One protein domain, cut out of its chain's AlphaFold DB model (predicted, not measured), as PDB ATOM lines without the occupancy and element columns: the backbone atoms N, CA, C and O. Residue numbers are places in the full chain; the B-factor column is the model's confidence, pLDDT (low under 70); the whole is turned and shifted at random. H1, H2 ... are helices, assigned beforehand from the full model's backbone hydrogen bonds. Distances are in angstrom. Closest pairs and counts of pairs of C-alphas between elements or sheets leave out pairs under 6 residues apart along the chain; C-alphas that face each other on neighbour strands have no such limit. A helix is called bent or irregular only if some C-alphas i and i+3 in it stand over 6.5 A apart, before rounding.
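AT A GLANCE: This is residues 197 to 264 of the 272 residues of the protein "RepB family plasmid replication initiator protein" of Hymenobacter sp (UniProt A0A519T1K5). Four helices make a small splayed bundle: the kinked H3, the longest, packs on H1 and H4, H2 packs on H1, and the ring is open between H2 and H4. The 68 printed residues hold H1 to H4 in chain order and no named strand; the class is all helix. The whole is compact, radius of gyration of the C-alphas 11.4 A, spanning 33 by 22 by 21 A.

IN THESE COORDINATES: H1, residues 197 to 206, begins at C-alpha 197 (179.112, 129.853, 184.274). H2 is residues 211 to 221. H3, residues 225 to 243, is 25.3 A long, with a kink of 38 degrees near residue 237; it is irregular, only just, with C-alphas 234 and 237 6.9 A apart. H4, residues 252 to 263, ends at C-alpha 263 (172.279, 146.000, 179.442).

HOW THE PARTS SIT: H1 and H2, a helical hairpin, touch, closest C-alphas Leu 204 and Ile 214, 6.7 A. H1 touches H3 at a shallow tilt of 25 degrees, the same way, closest C-alphas Val 200 and Met 232, 6.9 A. H3, with residues 231 to 238 alone, touches H4 in a helical hairpin, closest C-alphas Thr 235 and Thr 256, 7.2 A. H2 and H4 are apart. Every O i to N i+4 pair is within hydrogen-bond range in H1, H2 and H4, and 13 of 15 in H3.

THE WHOLE: The two C-alphas farthest apart, Asp 223 and Val 248, are 33.3 A apart. The printed part has no cut and no long link. The model's pLDDT is under 70 at residues 197, 223 and 245 to 250.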
ATOM      1  N   GLN A 197     177.988 129.013 183.863       69.19
ATOM      2  CA  GLN A 197     179.112 129.853 184.274       69.19
ATOM      3  C   GLN A 197     180.407 129.588 183.497       69.19
ATOM      4  O   GLN A 197     181.003 130.539 182.999       69.19
ATOM      5  N   GLN A 198     180.835 128.333 183.317       75.88
ATOM      6  CA  GLN A 198     182.014 128.016 182.498       75.88
ATOM      7  C   GLN A 198     181.830 128.476 181.042       75.88
ATOM      8  O   GLN A 198     182.739 129.073 180.470       75.88
ATOM      9  N   ARG A 199     180.633 128.307 180.455       77.38
ATOM     10  CA  ARG A 199     180.338 128.796 179.090       77.38
ATOM     11  C   ARG A 199     180.415 130.320 178.996       77.38
ATOM     12  O   ARG A 199     180.903 130.851 177.995       77.38
ATOM     13  N   VAL A 200     179.946 131.013 180.031       79.81
ATOM     14  CA  VAL A 200     180.069 132.468 180.163       79.81
ATOM     15  C   VAL A 200     181.538 132.872 180.283       79.81
ATOM     16  O   VAL A 200     181.978 133.741 179.536       79.81
ATOM     17  N   VAL A 201     182.329 132.200 181.122       81.69
ATOM     18  CA  VAL A 201     183.766 132.475 181.297       81.69
ATOM     19  C   VAL A 201     184.516 132.314 179.978       81.69
ATOM     20  O   VAL A 201     185.207 133.240 179.556       81.69
ATOM     21  N   THR A 202     184.334 131.190 179.276       82.38
ATOM     22  CA  THR A 202     184.978 130.950 177.976       82.38
ATOM     23  C   THR A 202     184.587 132.019 176.956       82.38
ATOM     24  O   THR A 202     185.425 132.476 176.178       82.38
ATOM     25  N   ARG A 203     183.325 132.466 176.959       81.44
ATOM     26  CA  ARG A 203     182.863 133.529 176.058       81.44
ATOM     27  C   ARG A 203     183.483 134.886 176.396       81.44
ATOM     28  O   ARG A 203     183.919 135.583 175.483       81.44
ATOM     29  N   LEU A 204     183.571 135.246 177.673       81.62
ATOM     30  CA  LEU A 204     184.190 136.503 178.107       81.62
ATOM     31  C   LEU A 204     185.708 136.517 177.852       81.62
ATOM     32  O   LEU A 204     186.251 137.549 177.461       81.62
ATOM     33  N   GLN A 205     186.380 135.368 177.977       82.62
ATOM     34  CA  GLN A 205     187.792 135.210 177.603       82.62
ATOM     35  C   GLN A 205     188.014 135.417 176.099       82.62
ATOM     36  O   GLN A 205     188.929 136.143 175.708       82.62
ATOM     37  N   LYS A 206     187.152 134.847 175.244       83.38
ATOM     38  CA  LYS A 206     187.213 135.054 173.785       83.38
ATOM     39  C   LYS A 206     187.047 136.524 173.383       83.38
ATOM     40  O   LYS A 206     187.642 136.955 172.401       83.38
ATOM     41  N   LEU A 207     186.294 137.301 174.163       81.19
ATOM     42  CA  LEU A 207     186.107 138.744 173.967       81.19
ATOM     43  C   LEU A 207     187.258 139.604 174.527       81.19
ATOM     44  O   LEU A 207     187.165 140.831 174.522       81.19
ATOM     45  N   LYS A 208     188.364 138.979 174.962       79.50
ATOM     46  CA  LYS A 208     189.574 139.633 175.491       79.50
ATOM     47  C   LYS A 208     189.329 140.510 176.731       79.50
ATOM     48  O   LYS A 208     189.988 141.537 176.894       79.50
ATOM     49  N   LEU A 209     188.409 140.122 177.620       78.81
ATOM     50  CA  LEU A 209     188.285 140.765 178.936       78.81
ATOM     51  C   LEU A 209     189.427 140.345 179.866       78.81
ATOM     52  O   LEU A 209     189.922 139.219 179.793       78.81
ATOM     53  N   THR A 210     189.822 141.236 180.779       80.31
ATOM     54  CA  THR A 210     190.828 140.890 181.789       80.31
ATOM     55  C   THR A 210     190.238 139.947 182.846       80.31
ATOM     56  O   THR A 210     189.043 140.027 183.146       80.31
ATOM     57  N   PRO A 211     191.053 139.077 183.471       76.06
ATOM     58  CA  PRO A 211     190.568 138.152 184.499       76.06
ATOM     59  C   PRO A 211     189.822 138.851 185.649       76.06
ATOM     60  O   PRO A 211     188.792 138.358 186.098       76.06
ATOM     61  N   ALA A 212     190.282 140.041 186.055       77.25
ATOM     62  CA  ALA A 212     189.637 140.853 187.088       77.25
ATOM     63  C   ALA A 212     188.236 141.348 186.674       77.25
ATOM     64  O   ALA A 212     187.308 141.353 187.479       77.25
ATOM     65  N   GLN A 213     188.054 141.721 185.403       77.50
ATOM     66  CA  GLN A 213     186.747 142.127 184.878       77.50
ATOM     67  C   GLN A 213     185.776 140.946 184.827       77.50
ATOM     68  O   GLN A 213     184.608 141.104 185.168       77.50
ATOM     69  N   ILE A 214     186.257 139.763 184.440       80.50
ATOM     70  CA  ILE A 214     185.449 138.537 184.404       80.50
ATOM     71  C   ILE A 214     184.987 138.163 185.815       80.50
ATOM     72  O   ILE A 214     183.808 137.877 186.007       80.50
ATOM     73  N   GLN A 215     185.877 138.227 186.809       78.75
ATOM     74  CA  GLN A 215     185.527 137.968 188.209       78.75
ATOM     75  C   GLN A 215     184.466 138.943 188.731       78.75
ATOM     76  O   GLN A 215     183.482 138.502 189.318       78.75
ATOM     77  N   HIS A 216     184.606 140.241 188.448       79.56
ATOM     78  CA  HIS A 216     183.615 141.248 188.839       79.56
ATOM     79  C   HIS A 216     182.239 140.992 188.200       79.56
ATOM     80  O   HIS A 216     181.200 141.131 188.845       79.56
ATOM     81  N   ILE A 217     182.223 140.574 186.931       78.44
ATOM     82  CA  ILE A 217     180.991 140.237 186.212       78.44
ATOM     83  C   ILE A 217     180.317 139.003 186.821       78.44
ATOM     84  O   ILE A 217     179.105 139.010 187.026       78.44
ATOM     85  N   LEU A 218     181.086 137.963 187.143       77.94
ATOM     86  CA  LEU A 218     180.562 136.748 187.769       77.94
ATOM     87  C   LEU A 218     180.035 137.013 189.183       77.94
ATOM     88  O   LEU A 218     178.969 136.513 189.530       77.94
ATOM     89  N   GLN A 219     180.721 137.852 189.963       79.19
ATOM     90  CA  GLN A 219     180.283 138.244 191.303       79.19
ATOM     91  C   GLN A 219     178.941 138.993 191.283       79.19
ATOM     92  O   GLN A 219     178.119 138.799 192.172       79.19
ATOM     93  N   TYR A 220     178.700 139.821 190.262       79.31
ATOM     94  CA  TYR A 220     177.427 140.528 190.098       79.31
ATOM     95  C   TYR A 220     176.295 139.629 189.569       79.31
ATOM     96  O   TYR A 220     175.130 139.819 189.918       79.31
ATOM     97  N   LEU A 221     176.616 138.679 188.685       75.56
ATOM     98  CA  LEU A 221     175.624 137.804 188.053       75.56
ATOM     99  C   LEU A 221     175.181 136.645 188.956       75.56
ATOM    100  O   LEU A 221     174.041 136.205 188.817       75.56
ATOM    101  N   GLY A 222     176.037 136.177 189.869       72.94
ATOM    102  CA  GLY A 222     175.737 135.051 190.756       72.94
ATOM    103  C   GLY A 222     175.331 133.781 189.993       72.94
ATOM    104  O   GLY A 222     175.837 133.506 188.901       72.94
ATOM    105  N   ASP A 223     174.384 133.030 190.561       67.81
ATOM    106  CA  ASP A 223     173.784 131.827 189.958       67.81
ATOM    107  C   ASP A 223     172.472 132.126 189.199       67.81
ATOM    108  O   ASP A 223     171.734 131.212 188.832       67.81
ATOM    109  N   ASP A 224     172.164 133.402 188.934       76.75
ATOM    110  CA  ASP A 224     170.925 133.796 188.256       76.75
ATOM    111  C   ASP A 224     170.960 133.404 186.769       76.75
ATOM    112  O   ASP A 224     171.442 134.145 185.900       76.75
ATOM    113  N   GLU A 225     170.377 132.249 186.453       73.31
ATOM    114  CA  GLU A 225     170.337 131.673 185.105       73.31
ATOM    115  C   GLU A 225     169.746 132.640 184.060       73.31
ATOM    116  O   GLU A 225     170.244 132.739 182.936       73.31
ATOM    117  N   LEU A 226     168.757 133.453 184.450       76.38
ATOM    118  CA  LEU A 226     168.141 134.465 183.583       76.38
ATOM    119  C   LEU A 226     169.110 135.594 183.202       76.38
ATOM    120  O   LEU A 226     169.122 136.049 182.053       76.38
ATOM    121  N   LYS A 227     169.950 136.046 184.142       78.12
ATOM    122  CA  LYS A 227     170.943 137.099 183.881       78.12
ATOM    123  C   LYS A 227     172.092 136.555 183.031       78.12
ATOM    124  O   LYS A 227     172.539 137.241 182.110       78.12
ATOM    125  N   LEU A 228     172.507 135.310 183.274       79.19
ATOM    126  CA  LEU A 228     173.517 134.608 182.473       79.19
ATOM    127  C   LEU A 228     173.030 134.368 181.033       79.19
ATOM    128  O   LEU A 228     173.760 134.636 180.079       79.19
ATOM    129  N   ALA A 229     171.777 133.952 180.842       78.12
ATOM    130  CA  ALA A 229     171.184 133.799 179.514       78.12
ATOM    131  C   ALA A 229     171.089 135.143 178.768       78.12
ATOM    132  O   ALA A 229     171.437 135.227 177.584       78.12
ATOM    133  N   LYS A 230     170.696 136.219 179.468       81.50
ATOM    134  CA  LYS A 230     170.676 137.579 178.908       81.50
ATOM    135  C   LYS A 230     172.079 138.025 178.477       81.50
ATOM    136  O   LYS A 230     172.241 138.500 177.355       81.50
ATOM    137  N   LEU A 231     173.096 137.789 179.308       82.75
ATOM    138  CA  LEU A 231     174.502 138.068 178.994       82.75
ATOM    139  C   LEU A 231     174.947 137.351 177.714       82.75
ATOM    140  O   LEU A 231     175.559 137.949 176.827       82.75
ATOM    141  N   MET A 232     174.611 136.068 177.592       81.06
ATOM    142  CA  MET A 232     174.977 135.254 176.436       81.06
ATOM    143  C   MET A 232     174.299 135.737 175.153       81.06
ATOM    144  O   MET A 232     174.938 135.726 174.101       81.06
ATOM    145  N   LYS A 233     173.043 136.191 175.233       85.44
ATOM    146  CA  LYS A 233     172.304 136.763 174.100       85.44
ATOM    147  C   LYS A 233     172.903 138.094 173.644       85.44
ATOM    148  O   LYS A 233     173.080 138.302 172.449       85.44
ATOM    149  N   VAL A 234     173.253 138.962 174.591       82.94
ATOM    150  CA  VAL A 234     173.831 140.289 174.326       82.94
ATOM    151  C   VAL A 234     175.229 140.176 173.717       82.94
ATOM    152  O   VAL A 234     175.542 140.876 172.763       82.94
ATOM    153  N   THR A 235     176.060 139.265 174.220       82.75
ATOM    154  CA  THR A 235     177.457 139.105 173.772       82.75
ATOM    155  C   THR A 235     177.612 138.288 172.484       82.75
ATOM    156  O   THR A 235     178.678 138.304 171.868       82.75
ATOM    157  N   HIS A 236     176.566 137.577 172.043       82.50
ATOM    158  CA  HIS A 236     176.627 136.715 170.860       82.50
ATOM    159  C   HIS A 236     176.902 137.467 169.541       82.50
ATOM    160  O   HIS A 236     177.782 137.019 168.804       82.50
ATOM    161  N   PRO A 237     176.246 138.607 169.231       81.94
ATOM    162  CA  PRO A 237     176.541 139.376 168.023       81.94
ATOM    163  C   PRO A 237     177.990 139.874 167.964       81.94
ATOM    164  O   PRO A 237     178.604 139.792 166.907       81.94
ATOM    165  N   LEU A 238     178.561 140.320 169.092       80.31
ATOM    166  CA  LEU A 238     179.961 140.757 169.147       80.31
ATOM    167  C   LEU A 238     180.931 139.607 168.895       80.31
ATOM    168  O   LEU A 238     181.889 139.768 168.143       80.31
ATOM    169  N   LEU A 239     180.676 138.442 169.498       80.62
ATOM    170  CA  LEU A 239     181.516 137.271 169.277       80.62
ATOM    171  C   LEU A 239     181.443 136.809 167.817       80.62
ATOM    172  O   LEU A 239     182.471 136.496 167.229       80.62
ATOM    173  N   ARG A 240     180.246 136.816 167.223       80.44
ATOM    174  CA  ARG A 240     180.039 136.459 165.817       80.44
ATOM    175  C   ARG A 240     180.756 137.426 164.875       80.44
ATOM    176  O   ARG A 240     181.417 136.975 163.948       80.44
ATOM    177  N   ASP A 241     180.644 138.731 165.115       78.19
ATOM    178  CA  ASP A 241     181.307 139.755 164.298       78.19
ATOM    179  C   ASP A 241     182.843 139.663 164.412       78.19
ATOM    180  O   ASP A 241     183.542 139.915 163.428       78.19
ATOM    181  N   PHE A 242     183.361 139.257 165.579       77.88
ATOM    182  CA  PHE A 242     184.787 139.017 165.813       77.88
ATOM    183  C   PHE A 242     185.295 137.724 165.155       77.88
ATOM    184  O   PHE A 242     186.304 137.757 164.456       77.88
ATOM    185  N   GLU A 243     184.602 136.596 165.335       78.88
ATOM    186  CA  GLU A 243     184.991 135.300 164.751       78.88
ATOM    187  C   GLU A 243     184.862 135.300 163.217       78.88
ATOM    188  O   GLU A 243     185.678 134.686 162.535       78.88
ATOM    189  N   ALA A 244     183.885 136.026 162.662       76.00
ATOM    190  CA  ALA A 244     183.703 136.162 161.217       76.00
ATOM    191  C   ALA A 244     184.664 137.173 160.560       76.00
ATOM    192  O   ALA A 244     184.670 137.288 159.339       76.00
ATOM    193  N   GLY A 245     185.438 137.940 161.341       69.31
ATOM    194  CA  GLY A 245     186.329 138.981 160.815       69.31
ATOM    195  C   GLY A 245     185.604 140.143 160.120       69.31
ATOM    196  O   GLY A 245     186.236 140.932 159.425       69.31
ATOM    197  N   ASN A 246     184.285 140.266 160.308       65.50
ATOM    198  CA  ASN A 246     183.443 141.242 159.610       65.50
ATOM    199  C   ASN A 246     183.658 142.683 160.102       65.50
ATOM    200  O   ASN A 246     183.337 143.629 159.383       65.50
ATOM    201  N   LYS A 247     184.168 142.866 161.329       67.56
ATOM    202  CA  LYS A 247     184.490 144.178 161.913       67.56
ATOM    203  C   LYS A 247     185.842 144.148 162.614       67.56
ATOM    204  O   LYS A 247     186.088 143.301 163.471       67.56
ATOM    205  N   VAL A 248     186.689 145.124 162.295       65.56
ATOM    206  CA  VAL A 248     187.940 145.368 163.018       65.56
ATOM    207  C   VAL A 248     187.611 146.190 164.260       65.56
ATOM    208  O   VAL A 248     187.176 147.334 164.162       65.56
ATOM    209  N   PHE A 249     187.785 145.594 165.436       64.06
ATOM    210  CA  PHE A 249     187.645 146.298 166.709       64.06
ATOM    211  C   PHE A 249     189.023 146.783 167.166       64.06
ATOM    212  O   PHE A 249     189.908 145.959 167.390       64.06
ATOM    213  N   GLU A 250     189.197 148.094 167.368       66.50
ATOM    214  CA  GLU A 250     190.421 148.648 167.977       66.50
ATOM    215  C   GLU A 250     190.609 148.149 169.421       66.50
ATOM    216  O   GLU A 250     191.720 147.840 169.846       66.50
ATOM    217  N   ASN A 251     189.507 147.998 170.167       77.69
ATOM    218  CA  ASN A 251     189.493 147.401 171.502       77.69
ATOM    219  C   ASN A 251     188.210 146.580 171.741       77.69
ATOM    220  O   ASN A 251     187.177 147.101 172.166       77.69
ATOM    221  N   LEU A 252     188.296 145.270 171.487       78.06
ATOM    222  CA  LEU A 252     187.188 144.318 171.654       78.06
ATOM    223  C   LEU A 252     186.682 144.228 173.108       78.06
ATOM    224  O   LEU A 252     185.473 144.154 173.345       78.06
ATOM    225  N   GLY A 253     187.595 144.288 174.082       75.50
ATOM    226  CA  GLY A 253     187.245 144.248 175.503       75.50
ATOM    227  C   GLY A 253     186.462 145.491 175.928       75.50
ATOM    228  O   GLY A 253     185.432 145.384 176.591       75.50
ATOM    229  N   GLY A 254     186.885 146.671 175.464       77.81
ATOM    230  CA  GLY A 254     186.185 147.936 175.707       77.81
ATOM    231  C   GLY A 254     184.778 147.974 175.101       77.81
ATOM    232  O   GLY A 254     183.827 148.372 175.775       77.81
ATOM    233  N   ALA A 255     184.621 147.494 173.862       79.12
ATOM    234  CA  ALA A 255     183.317 147.395 173.201       79.12
ATOM    235  C   ALA A 255     182.353 146.472 173.966       79.12
ATOM    236  O   ALA A 255     181.190 146.819 174.181       79.12
ATOM    237  N   THR A 256     182.865 145.337 174.450       81.06
ATOM    238  CA  THR A 256     182.095 144.390 175.264       81.06
ATOM    239  C   THR A 256     181.649 145.028 176.580       81.06
ATOM    240  O   THR A 256     180.476 144.948 176.931       81.06
ATOM    241  N   ILE A 257     182.535 145.736 177.288       81.25
ATOM    242  CA  ILE A 257     182.195 146.412 178.552       81.25
ATOM    243  C   ILE A 257     181.116 147.482 178.349       81.25
ATOM    244  O   ILE A 257     180.197 147.576 179.159       81.25
ATOM    245  N   ASN A 258     181.180 148.264 177.271       80.62
ATOM    246  CA  ASN A 258     180.160 149.276 176.972       80.62
ATOM    247  C   ASN A 258     178.786 148.645 176.699       80.62
ATOM    248  O   ASN A 258     177.760 149.149 177.163       80.62
ATOM    249  N   GLN A 259     178.764 147.501 176.013       81.31
ATOM    250  CA  GLN A 259     177.530 146.755 175.787       81.31
ATOM    251  C   GLN A 259     176.970 146.174 177.097       81.31
ATOM    252  O   GLN A 259     175.768 146.249 177.347       81.31
ATOM    253  N   LEU A 260     177.841 145.672 177.976       81.25
ATOM    254  CA  LEU A 260     177.451 145.168 179.293       81.25
ATOM    255  C   LEU A 260     176.941 146.272 180.229       81.25
ATOM    256  O   LEU A 260     175.970 146.050 180.945       81.25
ATOM    257  N   LYS A 261     177.531 147.473 180.182       80.25
ATOM    258  CA  LYS A 261     177.046 148.656 180.917       80.25
ATOM    259  C   LYS A 261     175.637 149.069 180.499       80.25
ATOM    260  O   LYS A 261     174.845 149.461 181.347       80.25
ATOM    261  N   THR A 262     175.331 148.963 179.208       80.44
ATOM    262  CA  THR A 262     174.020 149.334 178.654       80.44
ATOM    263  C   THR A 262     172.927 148.359 179.103       80.44
ATOM    264  O   THR A 262     171.814 148.763 179.419       80.44
ATOM    265  N   GLU A 263     173.251 147.066 179.166       79.19
ATOM    266  CA  GLU A 263     172.279 146.000 179.442       79.19
ATOM    267  C   GLU A 263     172.123 145.652 180.928       79.19
ATOM    268  O   GLU A 263     171.092 145.096 181.330       79.19
ATOM    269  N   PHE A 264     173.133 145.982 181.738       82.00
ATOM    270  CA  PHE A 264     173.171 145.758 183.179       82.00
ATOM    271  C   PHE A 264     173.564 147.058 183.906       82.00
ATOM    272  O   PHE A 264     174.723 147.215 184.298       82.00
TER     273      PHE A 264